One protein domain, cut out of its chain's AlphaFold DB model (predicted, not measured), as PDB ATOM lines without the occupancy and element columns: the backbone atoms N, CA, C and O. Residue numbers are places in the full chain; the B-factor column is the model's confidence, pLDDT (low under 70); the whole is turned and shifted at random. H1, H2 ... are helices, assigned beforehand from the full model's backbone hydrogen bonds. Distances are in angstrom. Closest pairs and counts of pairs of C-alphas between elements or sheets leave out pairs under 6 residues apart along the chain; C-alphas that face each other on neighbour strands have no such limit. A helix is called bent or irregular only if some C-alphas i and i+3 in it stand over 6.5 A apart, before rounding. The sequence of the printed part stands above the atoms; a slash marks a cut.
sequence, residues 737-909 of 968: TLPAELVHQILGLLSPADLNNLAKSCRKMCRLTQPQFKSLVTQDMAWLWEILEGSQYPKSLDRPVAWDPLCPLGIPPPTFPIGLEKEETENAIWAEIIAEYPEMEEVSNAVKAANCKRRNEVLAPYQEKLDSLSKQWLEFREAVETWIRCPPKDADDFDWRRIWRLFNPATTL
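What this domain is: This is residues 737 to 909 of the 968 residues of the protein "F-box domain-containing protein" of Fusarium longipes (UniProt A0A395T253). What shape does the model have? A long arm, the kinked helix H6 with H5 folded back on its far end as a helical hairpin, reaches out from a small head in which H1, H2 and H7 pack on H3. A 34-residue stretch with no named element, residues 789 to 822, joins H4 near the head to H5 on the arm, and its residues 795 to 800 stick out. What is it made of? The printed part has 173 residues with seven named helices, H1 to H7 in chain order, and no named strand, in the class all helix. It is extended, with a radius of gyration of the C-alphas of 29.1 A and spans of 99 by 32 by 25 A, the arm making the length.

Where its parts are: Where is the longest helix? H6, residues 838 to 885, measures 62.4 A from C-alpha 838 at (66.634, 149.276, -49.137) to C-alpha 885 at (5.190, 140.995, -42.302). It is irregular, with C-alphas 839 and 842 7.1 A apart, and has a kink of 36 degrees near residue 859. Where are the others? H5 is residues 823 to 836, 20.3 A; H4 is 785 to 788, 4.7 A; H7 is 896 to 903, 10.4 A; H2 is 752 to 761, 14.5 A; and H1 is 740 to 748, 12.2 A, beginning at C-alpha 740 (-18.513, 119.636, -44.170). H3, residues 763 to 780, 24.4 A, has a kink of 40 degrees near residue 771 and is only just irregular, with C-alphas 768 and 771 7.0 A apart.

How they stand to each other: What touches H6? H5 touches its residues 840 to 852 alone, opposite ways at a shallow tilt of 18 degrees, with C-alphas 834 and 840 closest at 5.8 A. H4 only just touches its residues 880 to 884, with 3 pairs of C-alphas within 8 A, the closest being Glu 786 and Ile 884 at 7.0 A. What surrounds the hub H3? H2 makes a helical hairpin with it, touching residues 765 to 769 alone at a shallow tilt of 21 degrees, closest C-alphas 759 and 766, 4.0 A. H7 touches its residues 769 to 777 alone at a steep 52 degrees, closest C-alphas 773 and 896, 5.3 A; H1 touches residues 768 to 772 alone at a steep 57 degrees, closest C-alphas 748 and 772, 6.8 A. How do the backbones hold? Each O i to N i+4 pair is within hydrogen-bond range in H1, H2, H5 and H7, against 12 of 14 in H3 and 40 of 44 in H6; H4 is too short for such a pair.

The domain as a whole: How large is it? The two C-alphas farthest apart, of Thr 737 and Glu 839, are 99.2 A apart, and the printed part has no cut. Which link is long? The link from H4 to H5 is long, with 34 residues. Where is confidence low? The mean pLDDT of the printed part is 70.6, and 72 residues are under 70, among them residues 789 to 821, 839 to 847 and 876 to 893.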
ATOM      1  N   THR A 737     -26.025 121.514 -48.302       69.25
ATOM      2  CA  THR A 737     -26.769 120.840 -47.216       69.25
ATOM      3  C   THR A 737     -26.090 119.550 -46.735       69.25
ATOM      4  O   THR A 737     -26.640 118.859 -45.881       69.25
ATOM      5  N   LEU A 738     -24.926 119.194 -47.289       73.06
ATOM      6  CA  LEU A 738     -24.119 118.055 -46.844       73.06
ATOM      7  C   LEU A 738     -23.213 118.440 -45.652       73.06
ATOM      8  O   LEU A 738     -22.825 119.607 -45.548       73.06
ATOM      9  N   PRO A 739     -22.834 117.476 -44.786       80.62
ATOM     10  CA  PRO A 739     -21.775 117.648 -43.788       80.62
ATOM     11  C   PRO A 739     -20.461 118.144 -44.407       80.62
ATOM     12  O   PRO A 739     -20.115 117.766 -45.531       80.62
ATOM     13  N   ALA A 740     -19.722 118.977 -43.673       70.44
ATOM     14  CA  ALA A 740     -18.513 119.636 -44.170       70.44
ATOM     15  C   ALA A 740     -17.416 118.633 -44.569       70.44
ATOM     16  O   ALA A 740     -16.688 118.860 -45.531       70.44
ATOM     17  N   GLU A 741     -17.354 117.499 -43.877       77.19
ATOM     18  CA  GLU A 741     -16.425 116.394 -44.098       77.19
ATOM     19  C   GLU A 741     -16.688 115.715 -45.448       77.19
ATOM     20  O   GLU A 741     -15.762 115.498 -46.226       77.19
ATOM     21  N   LEU A 742     -17.962 115.447 -45.765       79.44
ATOM     22  CA  LEU A 742     -18.360 114.867 -47.051       79.44
ATOM     23  C   LEU A 742     -18.164 115.861 -48.199       79.44
ATOM     24  O   LEU A 742     -17.724 115.464 -49.274       79.44
ATOM     25  N   VAL A 743     -18.427 117.154 -47.978       79.75
ATOM     26  CA  VAL A 743     -18.096 118.196 -48.965       79.75
ATOM     27  C   VAL A 743     -16.587 118.236 -49.209       79.75
ATOM     28  O   VAL A 743     -16.165 118.220 -50.360       79.75
ATOM     29  N   HIS A 744     -15.764 118.234 -48.158       78.81
ATOM     30  CA  HIS A 744     -14.309 118.283 -48.290       78.81
ATOM     31  C   HIS A 744     -13.746 117.044 -49.010       78.81
ATOM     32  O   HIS A 744     -12.919 117.201 -49.907       78.81
ATOM     33  N   GLN A 745     -14.257 115.841 -48.704       80.81
ATOM     34  CA  GLN A 745     -13.927 114.605 -49.428       80.81
ATOM     35  C   GLN A 745     -14.324 114.668 -50.909       80.81
ATOM     36  O   GLN A 745     -13.504 114.352 -51.764       80.81
ATOM     37  N   ILE A 746     -15.544 115.117 -51.233       83.31
ATOM     38  CA  ILE A 746     -15.987 115.279 -52.629       83.31
ATOM     39  C   ILE A 746     -15.076 116.260 -53.376       83.31
ATOM     40  O   ILE A 746     -14.682 115.980 -54.503       83.31
ATOM     41  N   LEU A 747     -14.707 117.384 -52.753       84.94
ATOM     42  CA  LEU A 747     -13.811 118.374 -53.357       84.94
ATOM     43  C   LEU A 747     -12.377 117.853 -53.540       84.94
ATOM     44  O   LEU A 747     -11.735 118.229 -54.514       84.94
ATOM     45  N   GLY A 748     -11.894 116.980 -52.651       81.94
ATOM     46  CA  GLY A 748     -10.578 116.333 -52.759       81.94
ATOM     47  C   GLY A 748     -10.496 115.222 -53.816       81.94
ATOM     48  O   GLY A 748      -9.407 114.746 -54.112       81.94
ATOM     49  N   LEU A 749     -11.631 114.814 -54.397       85.25
ATOM     50  CA  LEU A 749     -11.705 113.872 -55.523       85.25
ATOM     51  C   LEU A 749     -11.829 114.573 -56.889       85.25
ATOM     52  O   LEU A 749     -11.893 113.899 -57.917       85.25
ATOM     53  N   LEU A 750     -11.897 115.908 -56.924       86.75
ATOM     54  CA  LEU A 750     -11.964 116.683 -58.165       86.75
ATOM     55  C   LEU A 750     -10.563 116.971 -58.708       86.75
ATOM     56  O   LEU A 750      -9.646 117.270 -57.946       86.75
ATOM     57  N   SER A 751     -10.414 116.988 -60.036       87.25
ATOM     58  CA  SER A 751      -9.199 117.534 -60.645       87.25
ATOM     59  C   SER A 751      -9.060 119.031 -60.310       87.25
ATOM     60  O   SER A 751     -10.078 119.712 -60.131       87.25
ATOM     61  N   PRO A 752      -7.843 119.609 -60.301       85.44
ATOM     62  CA  PRO A 752      -7.672 121.051 -60.112       85.44
ATOM     63  C   PRO A 752      -8.450 121.895 -61.139       85.44
ATOM     64  O   PRO A 752      -8.926 122.985 -60.817       85.44
ATOM     65  N   ALA A 753      -8.661 121.380 -62.357       85.56
ATOM     66  CA  ALA A 753      -9.489 122.021 -63.376       85.56
ATOM     67  C   ALA A 753     -10.986 122.015 -63.008       85.56
ATOM     68  O   ALA A 753     -11.653 123.050 -63.120       85.56
ATOM     69  N   ASP A 754     -11.509 120.891 -62.514       87.19
ATOM     70  CA  ASP A 754     -12.908 120.755 -62.089       87.19
ATOM     71  C   ASP A 754     -13.192 121.538 -60.808       87.19
ATOM     72  O   ASP A 754     -14.188 122.257 -60.737       87.19
ATOM     73  N   LEU A 755     -12.275 121.498 -59.839       87.69
ATOM     74  CA  LEU A 755     -12.289 122.333 -58.638       87.69
ATOM     75  C   LEU A 755     -12.339 123.826 -59.016       87.69
ATOM     76  O   LEU A 755     -13.155 124.594 -58.501       87.69
ATOM     77  N   ASN A 756     -11.521 124.238 -59.991       85.25
ATOM     78  CA  ASN A 756     -11.468 125.610 -60.496       85.25
ATOM     79  C   ASN A 756     -12.750 126.019 -61.243       85.25
ATOM     80  O   ASN A 756     -13.184 127.170 -61.125       85.25
ATOM     81  N   ASN A 757     -13.381 125.094 -61.971       84.81
ATOM     82  CA  ASN A 757     -14.671 125.300 -62.634       84.81
ATOM     83  C   ASN A 757     -15.837 125.356 -61.634       84.81
ATOM     84  O   ASN A 757     -16.646 126.283 -61.692       84.81
ATOM     85  N   LEU A 758     -15.878 124.461 -60.646       84.00
ATOM     86  CA  LEU A 758     -16.853 124.485 -59.554       84.00
ATOM     87  C   LEU A 758     -16.769 125.806 -58.775       84.00
ATOM     88  O   LEU A 758     -17.787 126.442 -58.498       84.00
ATOM     89  N   ALA A 759     -15.559 126.300 -58.530       82.75
ATOM     90  CA  ALA A 759     -15.310 127.596 -57.912       82.75
ATOM     91  C   ALA A 759     -15.649 128.812 -58.804       82.75
ATOM     92  O   ALA A 759     -15.767 129.927 -58.296       82.75
ATOM     93  N   LYS A 760     -15.819 128.650 -60.130       81.50
ATOM     94  CA  LYS A 760     -16.445 129.682 -60.989       81.50
ATOM     95  C   LYS A 760     -17.968 129.735 -60.798       81.50
ATOM     96  O   LYS A 760     -18.544 130.793 -61.019       81.50
ATOM     97  N   SER A 761     -18.617 128.635 -60.399       79.44
ATOM     98  CA  SER A 761     -20.085 128.515 -60.464       79.44
ATOM     99  C   SER A 761     -20.838 129.443 -59.500       79.44
ATOM    100  O   SER A 761     -21.831 130.050 -59.895       79.44
ATOM    101  N   CYS A 762     -20.380 129.602 -58.250       75.12
ATOM    102  CA  CYS A 762     -20.915 130.602 -57.323       75.12
ATOM    103  C   CYS A 762     -19.937 130.940 -56.183       75.12
ATOM    104  O   CYS A 762     -19.040 130.161 -55.848       75.12
ATOM    105  N   ARG A 763     -20.158 132.081 -55.511       73.88
ATOM    106  CA  ARG A 763     -19.335 132.536 -54.369       73.88
ATOM    107  C   ARG A 763     -19.279 131.522 -53.212       73.88
ATOM    108  O   ARG A 763     -18.250 131.429 -52.548       73.88
ATOM    109  N   LYS A 764     -20.352 130.748 -52.970       76.31
ATOM    110  CA  LYS A 764     -20.389 129.728 -51.899       76.31
ATOM    111  C   LYS A 764     -19.504 128.522 -52.229       76.31
ATOM    112  O   LYS A 764     -18.815 128.039 -51.338       76.31
ATOM    113  N   MET A 765     -19.467 128.088 -53.493       77.75
ATOM    114  CA  MET A 765     -18.526 127.056 -53.944       77.75
ATOM    115  C   MET A 765     -17.086 127.570 -53.903       77.75
ATOM    116  O   MET A 765     -16.239 126.890 -53.342       77.75
ATOM    117  N   CYS A 766     -16.824 128.796 -54.377       79.19
ATOM    118  CA  CYS A 766     -15.488 129.402 -54.311       79.19
ATOM    119  C   CYS A 766     -14.903 129.369 -52.883       79.19
ATOM    120  O   CYS A 766     -13.802 128.859 -52.690       79.19
ATOM    121  N   ARG A 767     -15.680 129.789 -51.868       78.44
ATOM    122  CA  ARG A 767     -15.293 129.670 -50.446       78.44
ATOM    123  C   ARG A 767     -14.970 128.229 -50.035       78.44
ATOM    124  O   ARG A 767     -13.917 127.995 -49.458       78.44
ATOM    125  N   LEU A 768     -15.849 127.272 -50.345       80.62
ATOM    126  CA  LEU A 768     -15.661 125.858 -49.982       80.62
ATOM    127  C   LEU A 768     -14.437 125.221 -50.661       80.62
ATOM    128  O   LEU A 768     -13.857 124.296 -50.106       80.62
ATOM    129  N   THR A 769     -14.019 125.728 -51.825       85.12
ATOM    130  CA  THR A 769     -12.803 125.267 -52.509       85.12
ATOM    131  C   THR A 769     -11.501 125.882 -51.988       85.12
ATOM    132  O   THR A 769     -10.451 125.304 -52.255       85.12
ATOM    133  N   GLN A 770     -11.522 127.001 -51.244       84.75
ATOM    134  CA  GLN A 770     -10.275 127.656 -50.804       84.75
ATOM    135  C   GLN A 770      -9.348 126.739 -49.982       84.75
ATOM    136  O   GLN A 770      -8.156 126.754 -50.267       84.75
ATOM    137  N   PRO A 771      -9.826 125.881 -49.052       84.19
ATOM    138  CA  PRO A 771      -8.947 124.948 -48.341       84.19
ATOM    139  C   PRO A 771      -8.252 123.930 -49.257       84.19
ATOM    140  O   PRO A 771      -7.106 123.577 -49.001       84.19
ATOM    141  N   GLN A 772      -8.904 123.496 -50.344       85.50
ATOM    142  CA  GLN A 772      -8.267 122.602 -51.318       85.50
ATOM    143  C   GLN A 772      -7.256 123.354 -52.193       85.50
ATOM    144  O   GLN A 772      -6.167 122.845 -52.425       85.50
ATOM    145  N   PHE A 773      -7.539 124.596 -52.603       86.50
ATOM    146  CA  PHE A 773      -6.530 125.428 -53.274       86.50
ATOM    147  C   PHE A 773      -5.346 125.781 -52.366       86.50
ATOM    148  O   PHE A 773      -4.221 125.839 -52.849       86.50
ATOM    149  N   LYS A 774      -5.574 125.955 -51.058       85.56
ATOM    150  CA  LYS A 774      -4.520 126.106 -50.047       85.56
ATOM    151  C   LYS A 774      -3.643 124.854 -50.001       85.56
ATOM    152  O   LYS A 774      -2.435 124.991 -50.130       85.56
ATOM    153  N   SER A 775      -4.246 123.660 -49.948       85.44
ATOM    154  CA  SER A 775      -3.521 122.379 -50.042       85.44
ATOM    155  C   SER A 775      -2.661 122.310 -51.309       85.44
ATOM    156  O   SER A 775      -1.443 122.206 -51.195       85.44
ATOM    157  N   LEU A 776      -3.264 122.500 -52.492       86.75
ATOM    158  CA  LEU A 776      -2.571 122.473 -53.790       86.75
ATOM    159  C   LEU A 776      -1.412 123.482 -53.866       86.75
ATOM    160  O   LEU A 776      -0.340 123.140 -54.341       86.75
ATOM    161  N   VAL A 777      -1.567 124.714 -53.367       86.25
ATOM    162  CA  VAL A 777      -0.457 125.692 -53.342       86.25
ATOM    163  C   VAL A 777       0.637 125.284 -52.345       86.25
ATOM    164  O   VAL A 777       1.816 125.433 -52.645       86.25
ATOM    165  N   THR A 778       0.282 124.744 -51.175       82.62
ATOM    166  CA  THR A 778       1.274 124.295 -50.174       82.62
ATOM    167  C   THR A 778       2.003 123.000 -50.545       82.62
ATOM    168  O   THR A 778       3.061 122.733 -49.982       82.62
ATOM    169  N   GLN A 779       1.446 122.198 -51.457       82.06
ATOM    170  CA  GLN A 779       1.980 120.897 -51.875       82.06
ATOM    171  C   GLN A 779       2.653 120.972 -53.250       82.06
ATOM    172  O   GLN A 779       3.790 120.537 -53.393       82.06
ATOM    173  N   ASP A 780       1.989 121.579 -54.236       84.38
ATOM    174  CA  ASP A 780       2.397 121.551 -55.646       84.38
ATOM    175  C   ASP A 780       3.238 122.776 -56.064       84.38
ATOM    176  O   ASP A 780       3.504 122.944 -57.250       84.38
ATOM    177  N   MET A 781       3.588 123.689 -55.143       87.25
ATOM    178  CA  MET A 781       4.300 124.944 -55.457       87.25
ATOM    179  C   MET A 781       5.361 125.304 -54.400       87.25
ATOM    180  O   MET A 781       5.374 126.423 -53.888       87.25
ATOM    181  N   ALA A 782       6.277 124.388 -54.068       83.50
ATOM    182  CA  ALA A 782       7.271 124.570 -52.996       83.50
ATOM    183  C   ALA A 782       8.228 125.781 -53.184       83.50
ATOM    184  O   ALA A 782       8.431 126.559 -52.248       83.50
ATOM    185  N   TRP A 783       8.787 125.994 -54.379       84.94
ATOM    186  CA  TRP A 783       8.291 127.062 -55.265       84.94
ATOM    187  C   TRP A 783       8.102 128.502 -54.743       84.94
ATOM    188  O   TRP A 783       8.869 129.422 -55.026       84.94
ATOM    189  N   LEU A 784       6.961 128.728 -54.098       82.94
ATOM    190  CA  LEU A 784       6.369 130.040 -53.838       82.94
ATOM    191  C   LEU A 784       6.673 130.475 -52.398       82.94
ATOM    192  O   LEU A 784       5.778 130.678 -51.572       82.94
ATOM    193  N   TRP A 785       7.969 130.533 -52.079       76.81
ATOM    194  CA  TRP A 785       8.487 130.758 -50.726       76.81
ATOM    195  C   TRP A 785       8.024 132.085 -50.108       76.81
ATOM    196  O   TRP A 785       7.846 132.145 -48.894       76.81
ATOM    197  N   GLU A 786       7.697 133.092 -50.924       74.00
ATOM    198  CA  GLU A 786       7.072 134.354 -50.501       74.00
ATOM    199  C   GLU A 786       5.765 134.139 -49.719       74.00
ATOM    200  O   GLU A 786       5.438 134.922 -48.832       74.00
ATOM    201  N   ILE A 787       5.013 133.078 -50.039       73.75
ATOM    202  CA  ILE A 787       3.750 132.724 -49.371       73.75
ATOM    203  C   ILE A 787       3.956 131.588 -48.358       73.75
ATOM    204  O   ILE A 787       3.305 131.570 -47.314       73.75
ATOM    205  N   LEU A 788       4.836 130.628 -48.661       72.25
ATOM    206  CA  LEU A 788       4.965 129.387 -47.889       72.25
ATOM    207  C   LEU A 788       5.898 129.478 -46.670       72.25
ATOM    208  O   LEU A 788       5.687 128.746 -45.706       72.25
ATOM    209  N   GLU A 789       6.902 130.361 -46.674       68.31
ATOM    210  CA  GLU A 789       7.962 130.416 -45.644       68.31
ATOM    211  C   GLU A 789       7.852 131.648 -44.721       68.31
ATOM    212  O   GLU A 789       8.832 132.124 -44.146       68.31
ATOM    213  N   GLY A 790       6.645 132.204 -44.587       54.59
ATOM    214  CA  GLY A 790       6.426 133.527 -44.007       54.59
ATOM    215  C   GLY A 790       6.994 133.763 -42.594       54.59
ATOM    216  O   GLY A 790       6.685 133.052 -41.637       54.59
ATOM    217  N   SER A 791       7.684 134.901 -42.452       48.94
ATOM    218  CA  SER A 791       7.939 135.674 -41.216       48.94
ATOM    219  C   SER A 791       9.098 135.315 -40.266       48.94
ATOM    220  O   SER A 791       9.306 136.079 -39.321       48.94
ATOM    221  N   GLN A 792       9.906 134.267 -40.487       46.34
ATOM    222  CA  GLN A 792      11.127 134.053 -39.677       46.34
ATOM    223  C   GLN A 792      12.405 133.923 -40.508       46.34
ATOM    224  O   GLN A 792      12.792 132.845 -40.949       46.34
ATOM    225  N   TYR A 793      13.101 135.054 -40.622       42.94
ATOM    226  CA  TYR A 793      14.509 135.124 -41.001       42.94
ATOM    227  C   TYR A 793      15.363 134.270 -40.035       42.94
ATOM    228  O   TYR A 793      15.143 134.356 -38.817       42.94
ATOM    229  N   PRO A 794      16.329 133.464 -40.516       48.00
ATOM    230  CA  PRO A 794      17.261 132.750 -39.647       48.00
ATOM    231  C   PRO A 794      18.012 133.699 -38.704       48.00
ATOM    232  O   PRO A 794      18.513 134.736 -39.119       48.00
ATOM    233  N   LYS A 795      18.099 133.353 -37.414       45.69
ATOM    234  CA  LYS A 795      18.846 134.156 -36.424       45.69
ATOM    235  C   LYS A 795      20.336 133.810 -36.327       45.69
ATOM    236  O   LYS A 795      21.035 134.451 -35.547       45.69
ATOM    237  N   SER A 796      20.799 132.803 -37.059       45.22
ATOM    238  CA  SER A 796      22.210 132.431 -37.176       45.22
ATOM    239  C   SER A 796      22.644 132.496 -38.640       45.22
ATOM    240  O   SER A 796      21.798 132.387 -39.530       45.22
ATOM    241  N   LEU A 797      23.942 132.716 -38.871       53.12
ATOM    242  CA  LEU A 797      24.531 132.818 -40.214       53.12
ATOM    243  C   LEU A 797      24.529 131.465 -40.941       53.12
ATOM    244  O   LEU A 797      24.450 131.416 -42.156       53.12
ATOM    245  N   ASP A 798      24.555 130.370 -40.192       54.19
ATOM    246  CA  ASP A 798      24.615 128.966 -40.628       54.19
ATOM    247  C   ASP A 798      23.302 128.419 -41.250       54.19
ATOM    248  O   ASP A 798      23.023 127.214 -41.223       54.19
ATOM    249  N   ARG A 799      22.471 129.294 -41.841       56.50
ATOM    250  CA  ARG A 799      21.317 128.907 -42.673       56.50
ATOM    251  C   ARG A 799      21.191 129.820 -43.896       56.50
ATOM    252  O   ARG A 799      21.148 131.036 -43.705       56.50
ATOM    253  N   PRO A 800      21.021 129.278 -45.117       56.38
ATOM    254  CA  PRO A 800      20.683 130.100 -46.268       56.38
ATOM    255  C   PRO A 800      19.339 130.779 -46.010       56.38
ATOM    256  O   PRO A 800      18.418 130.188 -45.427       56.38
ATOM    257  N   VAL A 801      19.222 132.043 -46.409       56.56
ATOM    258  CA  VAL A 801      18.000 132.801 -46.158       56.56
ATOM    259  C   VAL A 801      16.854 132.226 -46.990       56.56
ATOM    260  O   VAL A 801      17.021 131.737 -48.104       56.56
ATOM    261  N   ALA A 802      15.641 132.320 -46.455       52.00
ATOM    262  CA  ALA A 802      14.413 131.895 -47.113       52.00
ATOM    263  C   ALA A 802      14.108 132.605 -48.459       52.00
ATOM    264  O   ALA A 802      13.131 132.225 -49.105       52.00
ATOM    265  N   TRP A 803      14.877 133.620 -48.878       54.16
ATOM    266  CA  TRP A 803      14.574 134.453 -50.055       54.16
ATOM    267  C   TRP A 803      15.678 135.438 -50.501       54.16
ATOM    268  O   TRP A 803      15.611 135.858 -51.654       54.16
ATOM    269  N   ASP A 804      16.664 135.824 -49.670       56.03
ATOM    270  CA  ASP A 804      17.863 136.497 -50.207       56.03
ATOM    271  C   ASP A 804      18.672 135.495 -51.057       56.03
ATOM    272  O   ASP A 804      18.835 134.347 -50.626       56.03
ATOM    273  N   PRO A 805      19.199 135.900 -52.230       59.19
ATOM    274  CA  PRO A 805      20.247 135.152 -52.906       59.19
ATOM    275  C   PRO A 805      21.492 135.092 -52.012       59.19
ATOM    276  O   PRO A 805      21.814 136.057 -51.318       59.19
ATOM    277  N   LEU A 806      22.219 133.980 -52.066       58.03
ATOM    278  CA  LEU A 806      23.548 133.838 -51.468       58.03
ATOM    279  C   LEU A 806      24.595 134.613 -52.286       58.03
ATOM    280  O   LEU A 806      25.611 135.034 -51.743       58.03
ATOM    281  N   CYS A 807      24.299 134.881 -53.563       56.22
ATOM    282  CA  CYS A 807      25.121 135.666 -54.488       56.22
ATOM    283  C   CYS A 807      24.384 136.952 -54.962       56.22
ATOM    284  O   CYS A 807      24.077 137.086 -56.148       56.22
ATOM    285  N   PRO A 808      24.024 137.906 -54.075       48.25
ATOM    286  CA  PRO A 808      22.928 138.855 -54.335       48.25
ATOM    287  C   PRO A 808      23.212 140.004 -55.312       48.25
ATOM    288  O   PRO A 808      22.268 140.622 -55.804       48.25
ATOM    289  N   LEU A 809      24.477 140.339 -55.582       54.31
ATOM    290  CA  LEU A 809      24.816 141.573 -56.310       54.31
ATOM    291  C   LEU A 809      25.198 141.337 -57.776       54.31
ATOM    292  O   LEU A 809      24.892 142.183 -58.617       54.31
ATOM    293  N   GLY A 810      25.790 140.182 -58.097       51.97
ATOM    294  CA  GLY A 810      26.022 139.716 -59.467       51.97
ATOM    295  C   GLY A 810      26.742 140.695 -60.399       51.97
ATOM    296  O   GLY A 810      26.477 140.716 -61.602       51.97
ATOM    297  N   ILE A 811      27.636 141.523 -59.857       55.62
ATOM    298  CA  ILE A 811      28.589 142.296 -60.652       55.62
ATOM    299  C   ILE A 811      29.934 141.562 -60.560       55.62
ATOM    300  O   ILE A 811      30.410 141.398 -59.437       55.62
ATOM    301  N   PRO A 812      30.562 141.136 -61.673       54.56
ATOM    302  CA  PRO A 812      31.938 140.647 -61.628       54.56
ATOM    303  C   PRO A 812      32.861 141.743 -61.065       54.56
ATOM    304  O   PRO A 812      32.694 142.911 -61.450       54.56
ATOM    305  N   PRO A 813      33.829 141.413 -60.188       55.41
ATOM    306  CA  PRO A 813      34.792 142.387 -59.691       55.41
ATOM    307  C   PRO A 813      35.595 143.001 -60.856       55.41
ATOM    308  O   PRO A 813      35.867 142.338 -61.860       55.41
ATOM    309  N   PRO A 814      35.962 144.292 -60.783       57.34
ATOM    310  CA  PRO A 814      36.426 145.024 -61.953       57.34
ATOM    311  C   PRO A 814      37.929 144.803 -62.188       57.34
ATOM    312  O   PRO A 814      38.752 145.529 -61.627       57.34
ATOM    313  N   THR A 815      38.289 143.856 -63.060       50.81
ATOM    314  CA  THR A 815      39.684 143.485 -63.376       50.81
ATOM    315  C   THR A 815      40.605 144.691 -63.607       50.81
ATOM    316  O   THR A 815      40.317 145.598 -64.399       50.81
ATOM    317  N   PHE A 816      41.725 144.721 -62.879       53.44
ATOM    318  CA  PHE A 816      42.733 145.777 -62.991       53.44
ATOM    319  C   PHE A 816      43.522 145.663 -64.312       53.44
ATOM    320  O   PHE A 816      43.771 144.546 -64.774       53.44
ATOM    321  N   PRO A 817      43.934 146.794 -64.923       49.69
ATOM    322  CA  PRO A 817      44.780 146.797 -66.114       49.69
ATOM    323  C   PRO A 817      46.159 146.172 -65.851       49.69
ATOM    324  O   PRO A 817      46.625 146.092 -64.715       49.69
ATOM    325  N   ILE A 818      46.830 145.765 -66.933       44.50
ATOM    326  CA  ILE A 818      48.164 145.149 -66.894       44.50
ATOM    327  C   ILE A 818      49.158 146.092 -66.195       44.50
ATOM    328  O   ILE A 818      49.226 147.277 -66.531       44.50
ATOM    329  N   GLY A 819      49.911 145.578 -65.219       50.12
ATOM    330  CA  GLY A 819      50.831 146.381 -64.405       50.12
ATOM    331  C   GLY A 819      50.157 147.205 -63.298       50.12
ATOM    332  O   GLY A 819      50.765 148.144 -62.787       50.12
ATOM    333  N   LEU A 820      48.910 146.890 -62.926       61.72
ATOM    334  CA  LEU A 820      48.267 147.385 -61.708       61.72
ATOM    335  C   LEU A 820      47.806 146.195 -60.853       61.72
ATOM    336  O   LEU A 820      46.775 145.572 -61.120       61.72
ATOM    337  N   GLU A 821      48.588 145.870 -59.824       65.38
ATOM    338  CA  GLU A 821      48.333 144.695 -58.985       65.38
ATOM    339  C   GLU A 821      47.276 144.902 -57.896       65.38
ATOM    340  O   GLU A 821      46.922 146.041 -57.580       65.38
ATOM    341  N   LYS A 822      46.771 143.806 -57.298       71.19
ATOM    342  CA  LYS A 822      46.051 143.882 -56.009       71.19
ATOM    343  C   LYS A 822      46.999 144.538 -54.982       71.19
ATOM    344  O   LYS A 822      48.212 144.351 -55.047       71.19
ATOM    345  N   GLU A 823      46.474 145.344 -54.057       76.12
ATOM    346  CA  GLU A 823      47.309 146.127 -53.124       76.12
ATOM    347  C   GLU A 823      48.174 145.242 -52.211       76.12
ATOM    348  O   GLU A 823      49.320 145.575 -51.924       76.12
ATOM    349  N   GLU A 824      47.662 144.079 -51.814       73.75
ATOM    350  CA  GLU A 824      48.398 143.078 -51.034       73.75
ATOM    351  C   GLU A 824      49.575 142.492 -51.833       73.75
ATOM    352  O   GLU A 824      50.696 142.437 -51.330       73.75
ATOM    353  N   THR A 825      49.351 142.146 -53.105       71.06
ATOM    354  CA  THR A 825      50.372 141.619 -54.027       71.06
ATOM    355  C   THR A 825      51.457 142.655 -54.330       71.06
ATOM    356  O   THR A 825      52.641 142.343 -54.249       71.06
ATOM    357  N   GLU A 826      51.081 143.912 -54.598       73.81
ATOM    358  CA  GLU A 826      52.044 145.014 -54.748       73.81
ATOM    359  C   GLU A 826      52.866 145.218 -53.465       73.81
ATOM    360  O   GLU A 826      54.076 145.431 -53.529       73.81
ATOM    361  N   ASN A 827      52.235 145.140 -52.291       76.94
ATOM    362  CA  ASN A 827      52.945 145.274 -51.024       76.94
ATOM    363  C   ASN A 827      53.920 144.118 -50.759       76.94
ATOM    364  O   ASN A 827      55.003 144.390 -50.248       76.94
ATOM    365  N   ALA A 828      53.580 142.882 -51.140       71.62
ATOM    366  CA  ALA A 828      54.478 141.731 -51.046       71.62
ATOM    367  C   ALA A 828      55.700 141.881 -51.972       71.62
ATOM    368  O   ALA A 828      56.830 141.828 -51.493       71.62
ATOM    369  N   ILE A 829      55.480 142.179 -53.260       68.69
ATOM    370  CA  ILE A 829      56.555 142.376 -54.251       68.69
ATOM    371  C   ILE A 829      57.518 143.484 -53.799       68.69
ATOM    372  O   ILE A 829      58.734 143.299 -53.796       68.69
ATOM    373  N   TRP A 830      56.998 144.631 -53.347       73.81
ATOM    374  CA  TRP A 830      57.856 145.702 -52.834       73.81
ATOM    375  C   TRP A 830      58.547 145.353 -51.511       73.81
ATOM    376  O   TRP A 830      59.629 145.875 -51.265       73.81
ATOM    377  N   ALA A 831      57.976 144.495 -50.661       76.19
ATOM    378  CA  ALA A 831      58.647 144.047 -49.440       76.19
ATOM    379  C   ALA A 831      59.857 143.148 -49.745       76.19
ATOM    380  O   ALA A 831      60.875 143.262 -49.065       76.19
ATOM    381  N   GLU A 832      59.779 142.314 -50.785       73.88
ATOM    382  CA  GLU A 832      60.921 141.537 -51.286       73.88
ATOM    383  C   GLU A 832      61.985 142.457 -51.907       73.88
ATOM    384  O   GLU A 832      63.150 142.392 -51.515       73.88
ATOM    385  N   ILE A 833      61.584 143.394 -52.778       60.66
ATOM    386  CA  ILE A 833      62.506 144.357 -53.410       60.66
ATOM    387  C   ILE A 833      63.225 145.228 -52.368       60.66
ATOM    388  O   ILE A 833      64.432 145.411 -52.472       60.66
ATOM    389  N   ILE A 834      62.530 145.742 -51.346       75.81
ATOM    390  CA  ILE A 834      63.141 146.570 -50.284       75.81
ATOM    391  C   ILE A 834      64.064 145.738 -49.375       75.81
ATOM    392  O   ILE A 834      65.021 146.274 -48.818       75.81
ATOM    393  N   ALA A 835      63.815 144.432 -49.222       78.62
ATOM    394  CA  ALA A 835      64.690 143.549 -48.452       78.62
ATOM    395  C   ALA A 835      66.030 143.260 -49.157       78.62
ATOM    396  O   ALA A 835      67.017 142.986 -48.473       78.62
ATOM    397  N   GLU A 836      66.074 143.335 -50.492       70.25
ATOM    398  CA  GLU A 836      67.307 143.218 -51.288       70.25
ATOM    399  C   GLU A 836      67.955 144.589 -51.580       70.25
ATOM    400  O   GLU A 836      69.179 144.709 -51.527       70.25
ATOM    401  N   TYR A 837      67.141 145.634 -51.791       67.31
ATOM    402  CA  TYR A 837      67.544 147.001 -52.157       67.31
ATOM    403  C   TYR A 837      66.824 148.060 -51.291       67.31
ATOM    404  O   TYR A 837      65.815 148.636 -51.723       67.31
ATOM    405  N   PRO A 838      67.299 148.352 -50.064       80.62
ATOM    406  CA  PRO A 838      66.634 149.276 -49.137       80.62
ATOM    407  C   PRO A 838      66.412 150.694 -49.688       80.62
ATOM    408  O   PRO A 838      65.425 151.348 -49.352       80.62
ATOM    409  N   GLU A 839      67.287 151.164 -50.578       67.69
ATOM    410  CA  GLU A 839      67.177 152.446 -51.285       67.69
ATOM    411  C   GLU A 839      65.903 152.583 -52.141       67.69
ATOM    412  O   GLU A 839      65.488 153.698 -52.459       67.69
ATOM    413  N   MET A 840      65.234 151.473 -52.471       59.00
ATOM    414  CA  MET A 840      63.985 151.471 -53.234       59.00
ATOM    415  C   MET A 840      62.745 151.837 -52.401       59.00
ATOM    416  O   MET A 840      61.657 151.938 -52.968       59.00
ATOM    417  N   GLU A 841      62.858 152.064 -51.084       67.00
ATOM    418  CA  GLU A 841      61.708 152.387 -50.220       67.00
ATOM    419  C   GLU A 841      60.965 153.667 -50.658       67.00
ATOM    420  O   GLU A 841      59.733 153.670 -50.745       67.00
ATOM    421  N   GLU A 842      61.682 154.741 -51.006       60.22
ATOM    422  CA  GLU A 842      61.063 155.997 -51.465       60.22
ATOM    423  C   GLU A 842      60.354 155.820 -52.822       60.22
ATOM    424  O   GLU A 842      59.228 156.291 -53.010       60.22
ATOM    425  N   VAL A 843      60.959 155.047 -53.734       60.62
ATOM    426  CA  VAL A 843      60.375 154.695 -55.041       60.62
ATOM    427  C   VAL A 843      59.119 153.836 -54.864       60.62
ATOM    428  O   VAL A 843      58.083 154.142 -55.455       60.62
ATOM    429  N   SER A 844      59.174 152.819 -53.997       63.75
ATOM    430  CA  SER A 844      58.023 152.004 -53.578       63.75
ATOM    431  C   SER A 844      56.871 152.888 -53.110       63.75
ATOM    432  O   SER A 844      55.746 152.750 -53.587       63.75
ATOM    433  N   ASN A 845      57.141 153.828 -52.203       69.56
ATOM    434  CA  ASN A 845      56.108 154.679 -51.619       69.56
ATOM    435  C   ASN A 845      55.469 155.612 -52.666       69.56
ATOM    436  O   ASN A 845      54.246 155.774 -52.675       69.56
ATOM    437  N   ALA A 846      56.258 156.150 -53.601       61.47
ATOM    438  CA  ALA A 846      55.746 156.945 -54.719       61.47
ATOM    439  C   ALA A 846      54.888 156.111 -55.696       61.47
ATOM    440  O   ALA A 846      53.791 156.536 -56.076       61.47
ATOM    441  N   VAL A 847      55.344 154.907 -56.068       67.12
ATOM    442  CA  VAL A 847      54.615 153.999 -56.974       67.12
ATOM    443  C   VAL A 847      53.315 153.512 -56.336       67.12
ATOM    444  O   VAL A 847      52.261 153.618 -56.962       67.12
ATOM    445  N   LYS A 848      53.348 153.069 -55.073       71.12
ATOM    446  CA  LYS A 848      52.157 152.640 -54.319       71.12
ATOM    447  C   LYS A 848      51.123 153.758 -54.199       71.12
ATOM    448  O   LYS A 848      49.934 153.499 -54.370       71.12
ATOM    449  N   ALA A 849      51.541 155.007 -53.976       70.69
ATOM    450  CA  ALA A 849      50.626 156.150 -53.942       70.69
ATOM    451  C   ALA A 849      49.947 156.399 -55.305       70.69
ATOM    452  O   ALA A 849      48.727 156.592 -55.369       70.69
ATOM    453  N   ALA A 850      50.704 156.338 -56.405       66.88
ATOM    454  CA  ALA A 850      50.162 156.478 -57.758       66.88
ATOM    455  C   ALA A 850      49.216 155.319 -58.130       66.88
ATOM    456  O   ALA A 850      48.112 155.546 -58.634       66.88
ATOM    457  N   ASN A 851      49.601 154.079 -57.824       69.31
ATOM    458  CA  ASN A 851      48.792 152.893 -58.086       69.31
ATOM    459  C   ASN A 851      47.543 152.831 -57.192       69.31
ATOM    460  O   ASN A 851      46.475 152.490 -57.692       69.31
ATOM    461  N   CYS A 852      47.606 153.267 -55.931       74.62
ATOM    462  CA  CYS A 852      46.429 153.456 -55.076       74.62
ATOM    463  C   CYS A 852      45.411 154.418 -55.717       74.62
ATOM    464  O   CYS A 852      44.226 154.092 -55.812       74.62
ATOM    465  N   LYS A 853      45.854 155.561 -56.266       70.56
ATOM    466  CA  LYS A 853      44.967 156.475 -57.011       70.56
ATOM    467  C   LYS A 853      44.315 155.786 -58.219       70.56
ATOM    468  O   LYS A 853      43.098 155.871 -58.366       70.56
ATOM    469  N   ARG A 854      45.087 155.044 -59.023       67.88
ATOM    470  CA  ARG A 854      44.567 154.285 -60.182       67.88
ATOM    471  C   ARG A 854      43.588 153.175 -59.773       67.88
ATOM    472  O   ARG A 854      42.573 152.990 -60.440       67.88
ATOM    473  N   ARG A 855      43.835 152.471 -58.658       74.12
ATOM    474  CA  ARG A 855      42.884 151.501 -58.075       74.12
ATOM    475  C   ARG A 855      41.584 152.181 -57.676       74.12
ATOM    476  O   ARG A 855      40.524 151.669 -58.011       74.12
ATOM    477  N   ASN A 856      41.647 153.338 -57.023       76.25
ATOM    478  CA  ASN A 856      40.457 154.085 -56.614       76.25
ATOM    479  C   ASN A 856      39.647 154.594 -57.819       76.25
ATOM    480  O   ASN A 856      38.424 154.490 -57.809       76.25
ATOM    481  N   GLU A 857      40.301 155.050 -58.890       73.00
ATOM    482  CA  GLU A 857      39.644 155.403 -60.162       73.00
ATOM    483  C   GLU A 857      38.981 154.185 -60.844       73.00
ATOM    484  O   GLU A 857      37.929 154.313 -61.469       73.00
ATOM    485  N   VAL A 858      39.552 152.989 -60.669       63.41
ATOM    486  CA  VAL A 858      38.996 151.703 -61.124       63.41
ATOM    487  C   VAL A 858      37.836 151.200 -60.255       63.41
ATOM    488  O   VAL A 858      36.888 150.621 -60.797       63.41
ATOM    489  N   LEU A 859      37.919 151.369 -58.934       72.19
ATOM    490  CA  LEU A 859      37.000 150.788 -57.954       72.19
ATOM    491  C   LEU A 859      35.803 151.692 -57.661       72.19
ATOM    492  O   LEU A 859      34.692 151.184 -57.611       72.19
ATOM    493  N   ALA A 860      35.976 153.011 -57.534       75.06
ATOM    494  CA  ALA A 860      34.899 153.935 -57.161       75.06
ATOM    495  C   ALA A 860      33.597 153.790 -57.987       75.06
ATOM    496  O   ALA A 860      32.541 153.648 -57.367       75.06
ATOM    497  N   PRO A 861      33.607 153.738 -59.339       71.88
ATOM    498  CA  PRO A 861      32.372 153.557 -60.114       71.88
ATOM    499  C   PRO A 861      31.786 152.138 -60.005       71.88
ATOM    500  O   PRO A 861      30.591 151.941 -60.229       71.88
ATOM    501  N   TYR A 862      32.599 151.137 -59.653       68.31
ATOM    502  CA  TYR A 862      32.110 149.803 -59.303       68.31
ATOM    503  C   TYR A 862      31.465 149.814 -57.912       68.31
ATOM    504  O   TYR A 862      30.359 149.307 -57.773       68.31
ATOM    505  N   GLN A 863      32.097 150.456 -56.924       74.31
ATOM    506  CA  GLN A 863      31.592 150.629 -55.561       74.31
ATOM    507  C   GLN A 863      30.243 151.364 -55.563       74.31
ATOM    508  O   GLN A 863      29.280 150.861 -55.004       74.31
ATOM    509  N   GLU A 864      30.128 152.488 -56.279       79.94
ATOM    510  CA  GLU A 864      28.874 153.246 -56.414       79.94
ATOM    511  C   GLU A 864      27.762 152.400 -57.062       79.94
ATOM    512  O   GLU A 864      26.610 152.414 -56.619       79.94
ATOM    513  N   LYS A 865      28.100 151.607 -58.088       71.25
ATOM    514  CA  LYS A 865      27.157 150.678 -58.725       71.25
ATOM    515  C   LYS A 865      26.763 149.529 -57.787       71.25
ATOM    516  O   LYS A 865      25.600 149.123 -57.796       71.25
ATOM    517  N   LEU A 866      27.701 149.024 -56.987       69.94
ATOM    518  CA  LEU A 866      27.503 147.964 -55.997       69.94
ATOM    519  C   LEU A 866      26.609 148.448 -54.850       69.94
ATOM    520  O   LEU A 866      25.635 147.776 -54.528       69.94
ATOM    521  N   ASP A 867      26.860 149.644 -54.317       75.44
ATOM    522  CA  ASP A 867      26.031 150.311 -53.309       75.44
ATOM    523  C   ASP A 867      24.630 150.620 -53.853       75.44
ATOM    524  O   ASP A 867      23.632 150.402 -53.168       75.44
ATOM    525  N   SER A 868      24.526 151.066 -55.109       78.56
ATOM    526  CA  SER A 868      23.243 151.304 -55.780       78.56
ATOM    527  C   SER A 868      22.436 150.016 -55.968       78.56
ATOM    528  O   SER A 868      21.241 149.996 -55.669       78.56
ATOM    529  N   LEU A 869      23.068 148.920 -56.402       69.12
ATOM    530  CA  LEU A 869      22.411 147.616 -56.544       69.12
ATOM    531  C   LEU A 869      22.117 146.955 -55.191       69.12
ATOM    532  O   LEU A 869      21.071 146.329 -55.052       69.12
ATOM    533  N   SER A 870      22.962 147.159 -54.182       70.81
ATOM    534  CA  SER A 870      22.721 146.748 -52.795       70.81
ATOM    535  C   SER A 870      21.539 147.505 -52.194       70.81
ATOM    536  O   SER A 870      20.654 146.901 -51.597       70.81
ATOM    537  N   LYS A 871      21.429 148.812 -52.448       77.25
ATOM    538  CA  LYS A 871      20.275 149.629 -52.056       77.25
ATOM    539  C   LYS A 871      18.994 149.213 -52.786       77.25
ATOM    540  O   LYS A 871      17.959 149.097 -52.141       77.25
ATOM    541  N   GLN A 872      19.051 148.937 -54.090       72.19
ATOM    542  CA  GLN A 872      17.910 148.395 -54.846       72.19
ATOM    543  C   GLN A 872      17.496 147.010 -54.332       72.19
ATOM    544  O   GLN A 872      16.303 146.754 -54.163       72.19
ATOM    545  N   TRP A 873      18.469 146.143 -54.022       68.88
ATOM    546  CA  TRP A 873      18.214 144.858 -53.379       68.88
ATOM    547  C   TRP A 873      17.521 145.064 -52.032       68.88
ATOM    548  O   TRP A 873      16.454 144.500 -51.831       68.88
ATOM    549  N   LEU A 874      18.060 145.929 -51.162       71.94
ATOM    550  CA  LEU A 874      17.512 146.287 -49.847       71.94
ATOM    551  C   LEU A 874      16.106 146.916 -49.918       71.94
ATOM    552  O   LEU A 874      15.296 146.667 -49.029       71.94
ATOM    553  N   GLU A 875      15.777 147.668 -50.969       71.94
ATOM    554  CA  GLU A 875      14.437 148.232 -51.196       71.94
ATOM    555  C   GLU A 875      13.430 147.178 -51.691       71.94
ATOM    556  O   GLU A 875      12.304 147.119 -51.189       71.94
ATOM    557  N   PHE A 876      13.828 146.295 -52.616       67.75
ATOM    558  CA  PHE A 876      13.028 145.126 -53.015       67.75
ATOM    559  C   PHE A 876      12.766 144.211 -51.808       67.75
ATOM    560  O   PHE A 876      11.623 143.848 -51.518       67.75
ATOM    561  N   ARG A 877      13.828 143.932 -51.052       65.19
ATOM    562  CA  ARG A 877      13.851 143.276 -49.743       65.19
ATOM    563  C   ARG A 877      12.869 143.909 -48.768       65.19
ATOM    564  O   ARG A 877      12.013 143.198 -48.257       65.19
ATOM    565  N   GLU A 878      12.938 145.214 -48.511       67.31
ATOM    566  CA  GLU A 878      12.027 145.877 -47.572       67.31
ATOM    567  C   GLU A 878      10.573 145.826 -48.065       67.31
ATOM    568  O   GLU A 878       9.667 145.609 -47.259       67.31
ATOM    569  N   ALA A 879      10.325 145.944 -49.372       64.69
ATOM    570  CA  ALA A 879       8.986 145.820 -49.944       64.69
ATOM    571  C   ALA A 879       8.404 144.400 -49.785       64.69
ATOM    572  O   ALA A 879       7.237 144.250 -49.403       64.69
ATOM    573  N   VAL A 880       9.210 143.359 -50.027       57.53
ATOM    574  CA  VAL A 880       8.831 141.948 -49.843       57.53
ATOM    575  C   VAL A 880       8.690 141.609 -48.357       57.53
ATOM    576  O   VAL A 880       7.661 141.065 -47.961       57.53
ATOM    577  N   GLU A 881       9.643 141.996 -47.504       60.06
ATOM    578  CA  GLU A 881       9.545 141.830 -46.050       60.06
ATOM    579  C   GLU A 881       8.318 142.550 -45.488       60.06
ATOM    580  O   GLU A 881       7.600 141.972 -44.678       60.06
ATOM    581  N   THR A 882       8.020 143.774 -45.929       63.31
ATOM    582  CA  THR A 882       6.826 144.518 -45.498       63.31
ATOM    583  C   THR A 882       5.547 143.803 -45.920       63.31
ATOM    584  O   THR A 882       4.611 143.726 -45.125       63.31
ATOM    585  N   TRP A 883       5.503 143.216 -47.121       57.50
ATOM    586  CA  TRP A 883       4.367 142.407 -47.570       57.50
ATOM    587  C   TRP A 883       4.211 141.121 -46.733       57.50
ATOM    588  O   TRP A 883       3.132 140.873 -46.197       57.50
ATOM    589  N   ILE A 884       5.296 140.363 -46.518       52.69
ATOM    590  CA  ILE A 884       5.320 139.123 -45.712       52.69
ATOM    591  C   ILE A 884       5.024 139.388 -44.224       52.69
ATOM    592  O   ILE A 884       4.408 138.556 -43.559       52.69
ATOM    593  N   ARG A 885       5.447 140.540 -43.684       55.34
ATOM    594  CA  ARG A 885       5.190 140.995 -42.302       55.34
ATOM    595  C   ARG A 885       3.825 141.678 -42.137       55.34
ATOM    596  O   ARG A 885       3.409 141.896 -40.999       55.34
ATOM    597  N   CYS A 886       3.110 141.961 -43.229       50.81
ATOM    598  CA  CYS A 886       1.724 142.438 -43.224       50.81
ATOM    599  C   CYS A 886       0.725 141.384 -43.747       50.81
ATOM    600  O   CYS A 886      -0.112 141.719 -44.594       50.81
ATOM    601  N   PRO A 887       0.729 140.132 -43.243       52.19
ATOM    602  CA  PRO A 887      -0.378 139.246 -43.522       52.19
ATOM    603  C   PRO A 887      -1.626 139.801 -42.808       52.19
ATOM    604  O   PRO A 887      -1.523 140.360 -41.705       52.19
ATOM    605  N   PRO A 888      -2.832 139.619 -43.367       49.75
ATOM    606  CA  PRO A 888      -4.035 139.641 -42.545       49.75
ATOM    607  C   PRO A 888      -3.849 138.632 -41.399       49.75
ATOM    608  O   PRO A 888      -3.234 137.581 -41.579       49.75
ATOM    609  N   LYS A 889      -4.328 138.969 -40.196       47.53
ATOM    610  CA  LYS A 889      -3.964 138.242 -38.959       47.53
ATOM    611  C   LYS A 889      -4.416 136.778 -38.924       47.53
ATOM    612  O   LYS A 889      -3.919 136.023 -38.093       47.53
ATOM    613  N   ASP A 890      -5.294 136.393 -39.844       51.09
ATOM    614  CA  ASP A 890      -5.752 135.033 -40.077       51.09
ATOM    615  C   ASP A 890      -5.356 134.597 -41.500       51.09
ATOM    616  O   ASP A 890      -5.661 135.277 -42.483       51.09
ATOM    617  N   ALA A 891      -4.727 133.425 -41.640       49.59
ATOM    618  CA  ALA A 891      -4.231 132.888 -42.920       49.59
ATOM    619  C   ALA A 891      -5.339 132.425 -43.905       49.59
ATOM    620  O   ALA A 891      -5.085 131.633 -44.821       49.59
ATOM    621  N   ASP A 892      -6.568 132.898 -43.708       53.00
ATOM    622  CA  ASP A 892      -7.777 132.557 -44.462       53.00
ATOM    623  C   ASP A 892      -8.309 133.735 -45.308       53.00
ATOM    624  O   ASP A 892      -9.225 133.546 -46.109       53.00
ATOM    625  N   ASP A 893      -7.706 134.930 -45.201       63.91
ATOM    626  CA  ASP A 893      -8.058 136.115 -46.009       63.91
ATOM    627  C   ASP A 893      -7.426 136.127 -47.423       63.91
ATOM    628  O   ASP A 893      -7.732 136.999 -48.241       63.91
ATOM    629  N   PHE A 894      -6.557 135.161 -47.739       73.69
ATOM    630  CA  PHE A 894      -5.980 134.977 -49.076       73.69
ATOM    631  C   PHE A 894      -6.960 134.271 -50.032       73.69
ATOM    632  O   PHE A 894      -7.533 133.229 -49.703       73.69
ATOM    633  N   ASP A 895      -7.088 134.763 -51.270       82.75
ATOM    634  CA  ASP A 895      -7.746 134.008 -52.350       82.75
ATOM    635  C   ASP A 895      -6.773 132.955 -52.916       82.75
ATOM    636  O   ASP A 895      -6.132 133.159 -53.948       82.75
ATOM    637  N   TRP A 896      -6.659 131.814 -52.227       84.50
ATOM    638  CA  TRP A 896      -5.800 130.682 -52.608       84.50
ATOM    639  C   TRP A 896      -6.051 130.182 -54.035       84.50
ATOM    640  O   TRP A 896      -5.114 129.806 -54.737       84.50
ATOM    641  N   ARG A 897      -7.292 130.249 -54.523       85.56
ATOM    642  CA  ARG A 897      -7.625 129.977 -55.928       85.56
ATOM    643  C   ARG A 897      -7.044 131.012 -56.891       85.56
ATOM    644  O   ARG A 897      -6.696 130.654 -58.018       85.56
ATOM    645  N   ARG A 898      -6.974 132.289 -56.507       85.69
ATOM    646  CA  ARG A 898      -6.318 133.333 -57.310       85.69
ATOM    647  C   ARG A 898      -4.802 133.153 -57.309       85.69
ATOM    648  O   ARG A 898      -4.224 133.222 -58.389       85.69
ATOM    649  N   ILE A 899      -4.206 132.822 -56.160       86.69
ATOM    650  CA  ILE A 899      -2.787 132.442 -56.045       86.69
ATOM    651  C   ILE A 899      -2.492 131.275 -56.997       86.69
ATOM    652  O   ILE A 899      -1.706 131.426 -57.928       86.69
ATOM    653  N   TRP A 900      -3.212 130.158 -56.851       88.38
ATOM    654  CA  TRP A 900      -3.047 128.976 -57.699       88.38
ATOM    655  C   TRP A 900      -3.138 129.315 -59.195       88.38
ATOM    656  O   TRP A 900      -2.319 128.858 -59.976       88.38
ATOM    657  N   ARG A 901      -4.074 130.173 -59.622       86.81
ATOM    658  CA  ARG A 901      -4.181 130.592 -61.035       86.81
ATOM    659  C   ARG A 901      -3.023 131.461 -61.530       86.81
ATOM    660  O   ARG A 901      -2.636 131.319 -62.686       86.81
ATOM    661  N   LEU A 902      -2.547 132.402 -60.714       86.94
ATOM    662  CA  LEU A 902      -1.533 133.382 -61.123       86.94
ATOM    663  C   LEU A 902      -0.111 132.811 -61.082       86.94
ATOM    664  O   LEU A 902       0.731 133.266 -61.852       86.94
ATOM    665  N   PHE A 903       0.140 131.813 -60.230       88.44
ATOM    666  CA  PHE A 903       1.473 131.250 -59.988       88.44
ATOM    667  C   PHE A 903       1.650 129.796 -60.470       88.44
ATOM    668  O   PHE A 903       2.776 129.300 -60.477       88.44
ATOM    669  N   ASN A 904       0.590 129.117 -60.938       87.38
ATOM    670  CA  ASN A 904       0.717 127.817 -61.611       87.38
ATOM    671  C   ASN A 904       1.487 127.968 -62.945       87.38
ATOM    672  O   ASN A 904       1.070 128.770 -63.785       87.38
ATOM    673  N   PRO A 905       2.553 127.182 -63.197       84.31
ATOM    674  CA  PRO A 905       3.386 127.295 -64.401       84.31
ATOM    675  C   PRO A 905       2.636 127.103 -65.723       84.31
ATOM    676  O   PRO A 905       3.047 127.649 -66.742       84.31
ATOM    677  N   ALA A 906       1.527 126.359 -65.713       81.38
ATOM    678  CA  ALA A 906       0.689 126.115 -66.885       81.38
ATOM    679  C   ALA A 906      -0.316 127.249 -67.182       81.38
ATOM    680  O   ALA A 906      -0.987 127.207 -68.213       81.38
ATOM    681  N   THR A 907      -0.466 128.239 -66.290       81.44
ATOM    682  CA  THR A 907      -1.401 129.371 -66.470       81.44
ATOM    683  C   THR A 907      -0.832 130.745 -66.114       81.44
ATOM    684  O   THR A 907      -1.529 131.745 -66.296       81.44
ATOM    685  N   THR A 908       0.397 130.826 -65.599       86.44
ATOM    686  CA  THR A 908       1.051 132.100 -65.287       86.44
ATOM    687  C   THR A 908       1.499 132.830 -66.554       86.44
ATOM    688  O   THR A 908       1.954 132.217 -67.517       86.44
ATOM    689  N   LEU A 909       1.394 134.159 -66.527       85.19
ATOM    690  CA  LEU A 909       1.961 135.061 -67.535       85.19
ATOM    691  C   LEU A 909       3.256 135.729 -67.040       85.19
ATOM    692  O   LEU A 909       3.755 136.640 -67.688       85.19
TER     693      LEU A 909